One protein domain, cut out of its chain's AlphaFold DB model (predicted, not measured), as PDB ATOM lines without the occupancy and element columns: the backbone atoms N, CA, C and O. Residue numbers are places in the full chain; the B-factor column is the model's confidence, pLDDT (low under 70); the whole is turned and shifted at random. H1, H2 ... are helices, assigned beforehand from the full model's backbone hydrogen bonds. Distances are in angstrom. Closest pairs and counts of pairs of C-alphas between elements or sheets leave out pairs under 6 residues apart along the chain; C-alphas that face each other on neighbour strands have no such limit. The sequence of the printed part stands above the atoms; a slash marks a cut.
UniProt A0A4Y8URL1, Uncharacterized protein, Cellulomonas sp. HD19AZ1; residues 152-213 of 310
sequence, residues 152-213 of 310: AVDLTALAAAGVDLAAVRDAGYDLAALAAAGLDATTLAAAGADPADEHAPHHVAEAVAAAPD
ATOM      1  N   ALA A 152     -52.155   0.782 -32.944       57.22
ATOM      2  CA  ALA A 152     -53.074   1.892 -33.179       57.22
ATOM      3  C   ALA A 152     -53.682   2.482 -31.891       57.22
ATOM      4  O   ALA A 152     -54.396   3.483 -31.968       57.22
ATOM      5  N   VAL A 153     -53.452   1.869 -30.726       70.31
ATOM      6  CA  VAL A 153     -53.919   2.408 -29.444       70.31
ATOM      7  C   VAL A 153     -52.899   3.425 -28.948       70.31
ATOM      8  O   VAL A 153     -51.762   3.078 -28.640       70.31
ATOM      9  N   ASP A 154     -53.320   4.685 -28.864       80.25
ATOM     10  CA  ASP A 154     -52.526   5.763 -28.278       80.25
ATOM     11  C   ASP A 154     -52.467   5.581 -26.752       80.25
ATOM     12  O   ASP A 154     -53.365   5.980 -26.005       80.25
ATOM     13  N   LEU A 155     -51.415   4.903 -26.297       76.31
ATOM     14  CA  LEU A 155     -51.188   4.600 -24.886       76.31
ATOM     15  C   LEU A 155     -50.898   5.869 -24.069       76.31
ATOM     16  O   LEU A 155     -51.277   5.942 -22.900       76.31
ATOM     17  N   THR A 156     -50.327   6.901 -24.695       73.38
ATOM     18  CA  THR A 156     -50.172   8.245 -24.118       73.38
ATOM     19  C   THR A 156     -51.521   8.897 -23.826       73.38
ATOM     20  O   THR A 156     -51.723   9.435 -22.736       73.38
ATOM     21  N   ALA A 157     -52.485   8.798 -24.744       73.69
ATOM     22  CA  ALA A 157     -53.846   9.282 -24.509       73.69
ATOM     23  C   ALA A 157     -54.563   8.490 -23.400       73.69
ATOM     24  O   ALA A 157     -55.347   9.065 -22.643       73.69
ATOM     25  N   LEU A 158     -54.280   7.189 -23.272       77.50
ATOM     26  CA  LEU A 158     -54.836   6.339 -22.214       77.50
ATOM     27  C   LEU A 158     -54.328   6.753 -20.822       77.50
ATOM     28  O   LEU A 158     -55.121   6.899 -19.891       77.50
ATOM     29  N   ALA A 159     -53.021   7.005 -20.705       77.94
ATOM     30  CA  ALA A 159     -52.407   7.524 -19.485       77.94
ATOM     31  C   ALA A 159     -52.948   8.924 -19.142       77.94
ATOM     32  O   ALA A 159     -53.354   9.171 -18.007       77.94
ATOM     33  N   ALA A 160     -53.069   9.813 -20.136       70.94
ATOM     34  CA  ALA A 160     -53.653  11.146 -19.955       70.94
ATOM     35  C   ALA A 160     -55.135  11.106 -19.528       70.94
ATOM     36  O   ALA A 160     -55.616  12.020 -18.858       70.94
ATOM     37  N   ALA A 161     -55.859  10.042 -19.882       72.06
ATOM     38  CA  ALA A 161     -57.231   9.801 -19.442       72.06
ATOM     39  C   ALA A 161     -57.332   9.237 -18.009       72.06
ATOM     40  O   ALA A 161     -58.444   8.997 -17.532       72.06
ATOM     41  N   GLY A 162     -56.205   9.030 -17.318       82.31
ATOM     42  CA  GLY A 162     -56.161   8.501 -15.954       82.31
ATOM     43  C   GLY A 162     -56.409   6.996 -15.871       82.31
ATOM     44  O   GLY A 162     -56.889   6.513 -14.844       82.31
ATOM     45  N   VAL A 163     -56.145   6.250 -16.950       81.56
ATOM     46  CA  VAL A 163     -56.191   4.785 -16.903       81.56
ATOM     47  C   VAL A 163     -54.979   4.270 -16.138       81.56
ATOM     48  O   VAL A 163     -53.845   4.629 -16.440       81.56
ATOM     49  N   ASP A 164     -55.244   3.413 -15.155       86.00
ATOM     50  CA  ASP A 164     -54.221   2.783 -14.330       86.00
ATOM     51  C   ASP A 164     -53.333   1.862 -15.181       86.00
ATOM     52  O   ASP A 164     -53.761   0.804 -15.653       86.00
ATOM     53  N   LEU A 165     -52.086   2.280 -15.389       82.06
ATOM     54  CA  LEU A 165     -51.111   1.541 -16.182       82.06
ATOM     55  C   LEU A 165     -50.663   0.243 -15.493       82.06
ATOM     56  O   LEU A 165     -50.286  -0.700 -16.193       82.06
ATOM     57  N   ALA A 166     -50.781   0.136 -14.164       80.44
ATOM     58  CA  ALA A 166     -50.533  -1.122 -13.465       80.44
ATOM     59  C   ALA A 166     -51.572  -2.179 -13.875       80.44
ATOM     60  O   ALA A 166     -51.219  -3.317 -14.175       80.44
ATOM     61  N   ALA A 167     -52.840  -1.778 -14.015       81.75
ATOM     62  CA  ALA A 167     -53.893  -2.654 -14.521       81.75
ATOM     63  C   ALA A 167     -53.682  -3.043 -15.999       81.75
ATOM     64  O   ALA A 167     -54.026  -4.157 -16.400       81.75
ATOM     65  N   VAL A 168     -53.101  -2.154 -16.817       83.00
ATOM     66  CA  VAL A 168     -52.721  -2.464 -18.209       83.00
ATOM     67  C   VAL A 168     -51.600  -3.506 -18.243       83.00
ATOM     68  O   VAL A 168     -51.676  -4.459 -19.018       83.00
ATOM     69  N   ARG A 169     -50.604  -3.398 -17.361       83.06
ATOM     70  CA  ARG A 169     -49.560  -4.422 -17.215       83.06
ATOM     71  C   ARG A 169     -50.134  -5.757 -16.743       83.06
ATOM     72  O   ARG A 169     -49.827  -6.790 -17.333       83.06
ATOM     73  N   ASP A 170     -51.011  -5.744 -15.742       79.19
ATOM     74  CA  ASP A 170     -51.675  -6.953 -15.233       79.19
ATOM     75  C   ASP A 170     -52.558  -7.627 -16.300       79.19
ATOM     76  O   ASP A 170     -52.791  -8.836 -16.255       79.19
ATOM     77  N   ALA A 171     -53.003  -6.869 -17.308       81.19
ATOM     78  CA  ALA A 171     -53.684  -7.390 -18.492       81.19
ATOM     79  C   ALA A 171     -52.736  -8.029 -19.533       81.19
ATOM     80  O   ALA A 171     -53.203  -8.479 -20.582       81.19
ATOM     81  N   GLY A 172     -51.431  -8.104 -19.252       84.38
ATOM     82  CA  GLY A 172     -50.429  -8.787 -20.073       84.38
ATOM     83  C   GLY A 172     -49.793  -7.924 -21.162       84.38
ATOM     84  O   GLY A 172     -49.261  -8.470 -22.129       84.38
ATOM     85  N   TYR A 173     -49.862  -6.596 -21.045       83.06
ATOM     86  CA  TYR A 173     -49.148  -5.704 -21.956       83.06
ATOM     87  C   TYR A 173     -47.672  -5.609 -21.567       83.06
ATOM     88  O   TYR A 173     -47.333  -5.327 -20.421       83.06
ATOM     89  N   ASP A 174     -46.809  -5.836 -22.552       85.06
ATOM     90  CA  ASP A 174     -45.358  -5.777 -22.399       85.06
ATOM     91  C   ASP A 174     -44.885  -4.326 -22.186       85.06
ATOM     92  O   ASP A 174     -45.273  -3.413 -22.926       85.06
ATOM     93  N   LEU A 175     -44.005  -4.119 -21.203       80.19
ATOM     94  CA  LEU A 175     -43.336  -2.841 -20.944       80.19
ATOM     95  C   LEU A 175     -42.566  -2.342 -22.171       80.19
ATOM     96  O   LEU A 175     -42.514  -1.135 -22.410       80.19
ATOM     97  N   ALA A 176     -42.035  -3.248 -22.996       80.06
ATOM     98  CA  ALA A 176     -41.383  -2.878 -24.248       80.06
ATOM     99  C   ALA A 176     -42.354  -2.230 -25.245       80.06
ATOM    100  O   ALA A 176     -41.991  -1.277 -25.935       80.06
ATOM    101  N   ALA A 177     -43.599  -2.709 -25.299       81.50
ATOM    102  CA  ALA A 177     -44.632  -2.133 -26.154       81.50
ATOM    103  C   ALA A 177     -45.096  -0.765 -25.631       81.50
ATOM    104  O   ALA A 177     -45.321   0.150 -26.422       81.50
ATOM    105  N   LEU A 178     -45.181  -0.609 -24.306       84.38
ATOM    106  CA  LEU A 178     -45.496   0.667 -23.654       84.38
ATOM    107  C   LEU A 178     -44.406   1.722 -23.914       84.38
ATOM    108  O   LEU A 178     -44.721   2.858 -24.268       84.38
ATOM    109  N   ALA A 179     -43.131   1.341 -23.826       86.31
ATOM    110  CA  ALA A 179     -42.008   2.221 -24.153       86.31
ATOM    111  C   ALA A 179     -41.955   2.570 -25.649       86.31
ATOM    112  O   ALA A 179     -41.759   3.729 -26.014       86.31
ATOM    113  N   ALA A 180     -42.205   1.594 -26.529       83.00
ATOM    114  CA  ALA A 180     -42.285   1.823 -27.972       83.00
ATOM    115  C   ALA A 180     -43.433   2.769 -28.368       83.00
ATOM    116  O   ALA A 180     -43.357   3.421 -29.409       83.00
ATOM    117  N   ALA A 181     -44.471   2.879 -27.533       82.06
ATOM    118  CA  ALA A 181     -45.567   3.826 -27.710       82.06
ATOM    119  C   ALA A 181     -45.225   5.265 -27.279       82.06
ATOM    120  O   ALA A 181     -46.071   6.147 -27.398       82.06
ATOM    121  N   GLY A 182     -43.997   5.525 -26.814       88.38
ATOM    122  CA  GLY A 182     -43.520   6.873 -26.498       88.38
ATOM    123  C   GLY A 182     -43.863   7.361 -25.091       88.38
ATOM    124  O   GLY A 182     -43.805   8.565 -24.845       88.38
ATOM    125  N   LEU A 183     -44.211   6.457 -24.171       87.31
ATOM    126  CA  LEU A 183     -44.352   6.800 -22.756       87.31
ATOM    127  C   LEU A 183     -42.981   7.147 -22.162       87.31
ATOM    128  O   LEU A 183     -42.003   6.427 -22.370       87.31
ATOM    129  N   ASP A 184     -42.912   8.258 -21.430       89.00
ATOM    130  CA  ASP A 184     -41.680   8.665 -20.763       89.00
ATOM    131  C   ASP A 184     -41.347   7.765 -19.561       89.00
ATOM    132  O   ASP A 184     -42.187   7.038 -19.021       89.00
ATOM    133  N   ALA A 185     -40.084   7.810 -19.143       84.06
ATOM    134  CA  ALA A 185     -39.561   6.962 -18.079       84.06
ATOM    135  C   ALA A 185     -40.262   7.173 -16.735       84.06
ATOM    136  O   ALA A 185     -40.484   6.220 -15.995       84.06
ATOM    137  N   THR A 186     -40.646   8.413 -16.441       86.19
ATOM    138  CA  THR A 186     -41.412   8.777 -15.246       86.19
ATOM    139  C   THR A 186     -42.786   8.120 -15.233       86.19
ATOM    140  O   THR A 186     -43.203   7.587 -14.208       86.19
ATOM    141  N   THR A 187     -43.465   8.090 -16.376       86.44
ATOM    142  CA  THR A 187     -44.782   7.468 -16.531       86.44
ATOM    143  C   THR A 187     -44.682   5.947 -16.429       86.44
ATOM    144  O   THR A 187     -45.526   5.311 -15.798       86.44
ATOM    145  N   LEU A 188     -43.623   5.351 -16.988       88.38
ATOM    146  CA  LEU A 188     -43.346   3.918 -16.848       88.38
ATOM    147  C   LEU A 188     -42.989   3.536 -15.401       88.38
ATOM    148  O   LEU A 188     -43.474   2.521 -14.903       88.38
ATOM    149  N   ALA A 189     -42.212   4.361 -14.697       87.06
ATOM    150  CA  ALA A 189     -41.892   4.153 -13.284       87.06
ATOM    151  C   ALA A 189     -43.145   4.241 -12.397       87.06
ATOM    152  O   ALA A 189     -43.361   3.377 -11.547       87.06
ATOM    153  N   ALA A 190     -44.018   5.226 -12.640       81.25
ATOM    154  CA  ALA A 190     -45.298   5.366 -11.941       81.25
ATOM    155  C   ALA A 190     -46.249   4.182 -12.205       81.25
ATOM    156  O   ALA A 190     -47.002   3.780 -11.321       81.25
ATOM    157  N   ALA A 191     -46.160   3.556 -13.384       82.25
ATOM    158  CA  ALA A 191     -46.856   2.306 -13.705       82.25
ATOM    159  C   ALA A 191     -46.293   1.068 -12.974       82.25
ATOM    160  O   ALA A 191     -46.775  -0.051 -13.178       82.25
ATOM    161  N   GLY A 192     -45.266   1.245 -12.137       84.12
ATOM    162  CA  GLY A 192     -44.621   0.182 -11.379       84.12
ATOM    163  C   GLY A 192     -43.614  -0.629 -12.188       84.12
ATOM    164  O   GLY A 192     -43.380  -1.789 -11.838       84.12
ATOM    165  N   ALA A 193     -43.054  -0.076 -13.272       84.44
ATOM    166  CA  ALA A 193     -41.917  -0.691 -13.952       84.44
ATOM    167  C   ALA A 193     -40.719  -0.737 -12.993       84.44
ATOM    168  O   ALA A 193     -40.216   0.301 -12.565       84.44
ATOM    169  N   ASP A 194     -40.283  -1.946 -12.644       83.00
ATOM    170  CA  ASP A 194     -39.097  -2.154 -11.818       83.00
ATOM    171  C   ASP A 194     -37.857  -2.107 -12.726       83.00
ATOM    172  O   ASP A 194     -37.767  -2.911 -13.659       83.00
ATOM    173  N   PRO A 195     -36.891  -1.195 -12.507       77.31
ATOM    174  CA  PRO A 195     -35.652  -1.177 -13.284       77.31
ATOM    175  C   PRO A 195     -34.807  -2.450 -13.095       77.31
ATOM    176  O   PRO A 195     -33.907  -2.695 -13.898       77.31
ATOM    177  N   ALA A 196     -35.074  -3.252 -12.056       83.00
ATOM    178  CA  ALA A 196     -34.445  -4.550 -11.833       83.00
ATOM    179  C   ALA A 196     -35.153  -5.716 -12.552       83.00
ATOM    180  O   ALA A 196     -34.675  -6.850 -12.458       83.00
ATOM    181  N   ASP A 197     -36.262  -5.470 -13.260       81.75
ATOM    182  CA  ASP A 197     -36.932  -6.493 -14.061       81.75
ATOM    183  C   ASP A 197     -36.025  -6.926 -15.226       81.75
ATOM    184  O   ASP A 197     -35.690  -6.139 -16.111       81.75
ATOM    185  N   GLU A 198     -35.623  -8.200 -15.233       78.88
ATOM    186  CA  GLU A 198     -34.755  -8.785 -16.263       78.88
ATOM    187  C   GLU A 198     -35.393  -8.801 -17.660       78.88
ATOM    188  O   GLU A 198     -34.697  -8.986 -18.664       78.88
ATOM    189  N   HIS A 199     -36.711  -8.607 -17.738       74.69
ATOM    190  CA  HIS A 199     -37.455  -8.509 -18.987       74.69
ATOM    191  C   HIS A 199     -37.671  -7.065 -19.447       74.69
ATOM    192  O   HIS A 199     -38.107  -6.854 -20.584       74.69
ATOM    193  N   ALA A 200     -37.332  -6.065 -18.627       77.31
ATOM    194  CA  ALA A 200     -37.373  -4.681 -19.067       77.31
ATOM    195  C   ALA A 200     -36.300  -4.452 -20.149       77.31
ATOM    196  O   ALA A 200     -35.126  -4.788 -19.956       77.31
ATOM    197  N   PRO A 201     -36.650  -3.852 -21.299       78.81
ATOM    198  CA  PRO A 201     -35.647  -3.459 -22.276       78.81
ATOM    199  C   PRO A 201     -34.596  -2.556 -21.624       78.81
ATOM    200  O   PRO A 201     -34.950  -1.646 -20.878       78.81
ATOM    201  N   HIS A 202     -33.313  -2.742 -21.951       77.44
ATOM    202  CA  HIS A 202     -32.217  -1.981 -21.330       77.44
ATOM    203  C   HIS A 202     -32.419  -0.456 -21.344       77.44
ATOM    204  O   HIS A 202     -32.056   0.211 -20.384       77.44
ATOM    205  N   HIS A 203     -33.050   0.094 -22.387       78.12
ATOM    206  CA  HIS A 203     -33.350   1.525 -22.477       78.12
ATOM    207  C   HIS A 203     -34.452   1.982 -21.505       78.12
ATOM    208  O   HIS A 203     -34.436   3.129 -21.075       78.12
ATOM    209  N   VAL A 204     -35.394   1.105 -21.141       78.06
ATOM    210  CA  VAL A 204     -36.416   1.380 -20.119       78.06
ATOM    211  C   VAL A 204     -35.783   1.333 -18.737       78.06
ATOM    212  O   VAL A 204     -35.986   2.252 -17.953       78.06
ATOM    213  N   ALA A 205     -34.966   0.313 -18.462       81.75
ATOM    214  CA  ALA A 205     -34.253   0.198 -17.193       81.75
ATOM    215  C   ALA A 205     -33.324   1.400 -16.951       81.75
ATOM    216  O   ALA A 205     -33.333   1.976 -15.866       81.75
ATOM    217  N   GLU A 206     -32.576   1.832 -17.972       81.06
ATOM    218  CA  GLU A 206     -31.703   3.008 -17.891       81.06
ATOM    219  C   GLU A 206     -32.501   4.303 -17.690       81.06
ATOM    220  O   GLU A 206     -32.136   5.132 -16.859       81.06
ATOM    221  N   ALA A 207     -33.620   4.469 -18.401       78.69
ATOM    222  CA  ALA A 207     -34.425   5.676 -18.286       78.69
ATOM    223  C   ALA A 207     -35.160   5.762 -16.934       78.69
ATOM    224  O   ALA A 207     -35.239   6.844 -16.355       78.69
ATOM    225  N   VAL A 208     -35.652   4.635 -16.405       82.50
ATOM    226  CA  VAL A 208     -36.261   4.556 -15.065       82.50
ATOM    227  C   VAL A 208     -35.202   4.765 -13.978       82.50
ATOM    228  O   VAL A 208     -35.452   5.507 -13.035       82.50
ATOM    229  N   ALA A 209     -33.997   4.205 -14.130       83.62
ATOM    230  CA  ALA A 209     -32.887   4.425 -13.196       83.62
ATOM    231  C   ALA A 209     -32.350   5.869 -13.208       83.62
ATOM    232  O   ALA A 209     -31.762   6.316 -12.226       83.62
ATOM    233  N   ALA A 210     -32.534   6.600 -14.310       78.12
ATOM    234  CA  ALA A 210     -32.181   8.013 -14.419       78.12
ATOM    235  C   ALA A 210     -33.265   8.962 -13.870       78.12
ATOM    236  O   ALA A 210     -33.018  10.168 -13.771       78.12
ATOM    237  N   ALA A 211     -34.458   8.457 -13.535       80.31
ATOM    238  CA  ALA A 211     -35.518   9.270 -12.952       80.31
ATOM    239  C   ALA A 211     -35.163   9.646 -11.495       80.31
ATOM    240  O   ALA A 211     -34.687   8.798 -10.744       80.31
ATOM    241  N   PRO A 212     -35.370  10.907 -11.071       79.25
ATOM    242  CA  PRO A 212     -35.066  11.333  -9.706       79.25
ATOM    243  C   PRO A 212     -35.941  10.595  -8.678       79.25
ATOM    244  O   PRO A 212     -37.161  10.507  -8.846       79.25
ATOM    245  N   ASP A 213     -35.316  10.119  -7.593       73.81
ATOM    246  CA  ASP A 213     -35.941   9.335  -6.506       73.81
ATOM    247  C   ASP A 213     -37.193  10.011  -5.905       73.81
ATOM    248  O   ASP A 213     -38.119   9.349  -5.423       73.81
TER     249      ASP A 213
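AT A GLANCE: This is residues 152 to 213 of the 310 residues of an uncharacterized protein of Cellulomonas sp. HD19AZ1 (UniProt A0A4Y8URL1). Five short helices are joined in a zigzag, and the chain winds along the longest axis with H1 towards one end and H5 towards the other. H3 and H4 form a small hairpin in the middle, H5 packs on H4, and H1 and H2 make the other half with few contacts between helices. The printed part has 62 residues with five named helices, H1 to H5 in order along the chain, and no named strand; the class is all helix. The whole is compact, with a radius of gyration of the C-alphas of 10.8 A and spans of 25 by 22 by 18 A.

HOW THE PARTS SIT: The longest helix is H5, residues 202 to 209. It touches H4, residues 185 to 190, at a steep tilt of 65 degrees, the same way; their closest C-alphas, those of Ala 185 and Val 208, are 5.1 A apart. H4 and H3, residues 175 to 180, form a helical hairpin and only just touch, with 3 pairs of C-alphas within 8 A. Their closest C-alphas, those of Ala 179 and Leu 188, are 7.6 A apart, and they run opposite ways at a tilt of 36 degrees, only just steep. H3 is close to H5 but not clearly touching, about perpendicular at 80 degrees, with the closest C-alphas, of Ala 179 and Val 204, 6.9 A apart. H2, residues 165 to 170, is close to H3 but not clearly touching, with the C-alphas of Arg 169 and Leu 175 closest at 7.4 A; H2 and H4 are near each other. H1, residues 155 to 160, is close to H2 but not clearly touching, with the closest C-alphas, of Ala 159 and Leu 165, 7.0 A apart. H5 is apart from H1 and from H2. In H1, H2, H3, H4 and H5 every O i to N i+4 pair is within hydrogen-bond range.

IN THESE COORDINATES: H1 begins at C-alpha 155, (-51.188, 4.600, -24.886), and is 8.6 A long from first to last C-alpha. H2 is 8.6 A long, H3 8.5 A and H4 8.6 A. H5 is 10.4 A long and ends at C-alpha 209, (-32.887, 4.425, -13.196).

THE WHOLE: The two C-alphas farthest apart, those of Ala 152 and Asp 213, are 32.6 A apart. The printed part has no cut. The links from H1 to H2, H2 to H3 and H3 to H4 are tight, and the link from H4 to H5, 11 residues, is long. The mean pLDDT of the printed part is 80.6, and residue 152 is under 70.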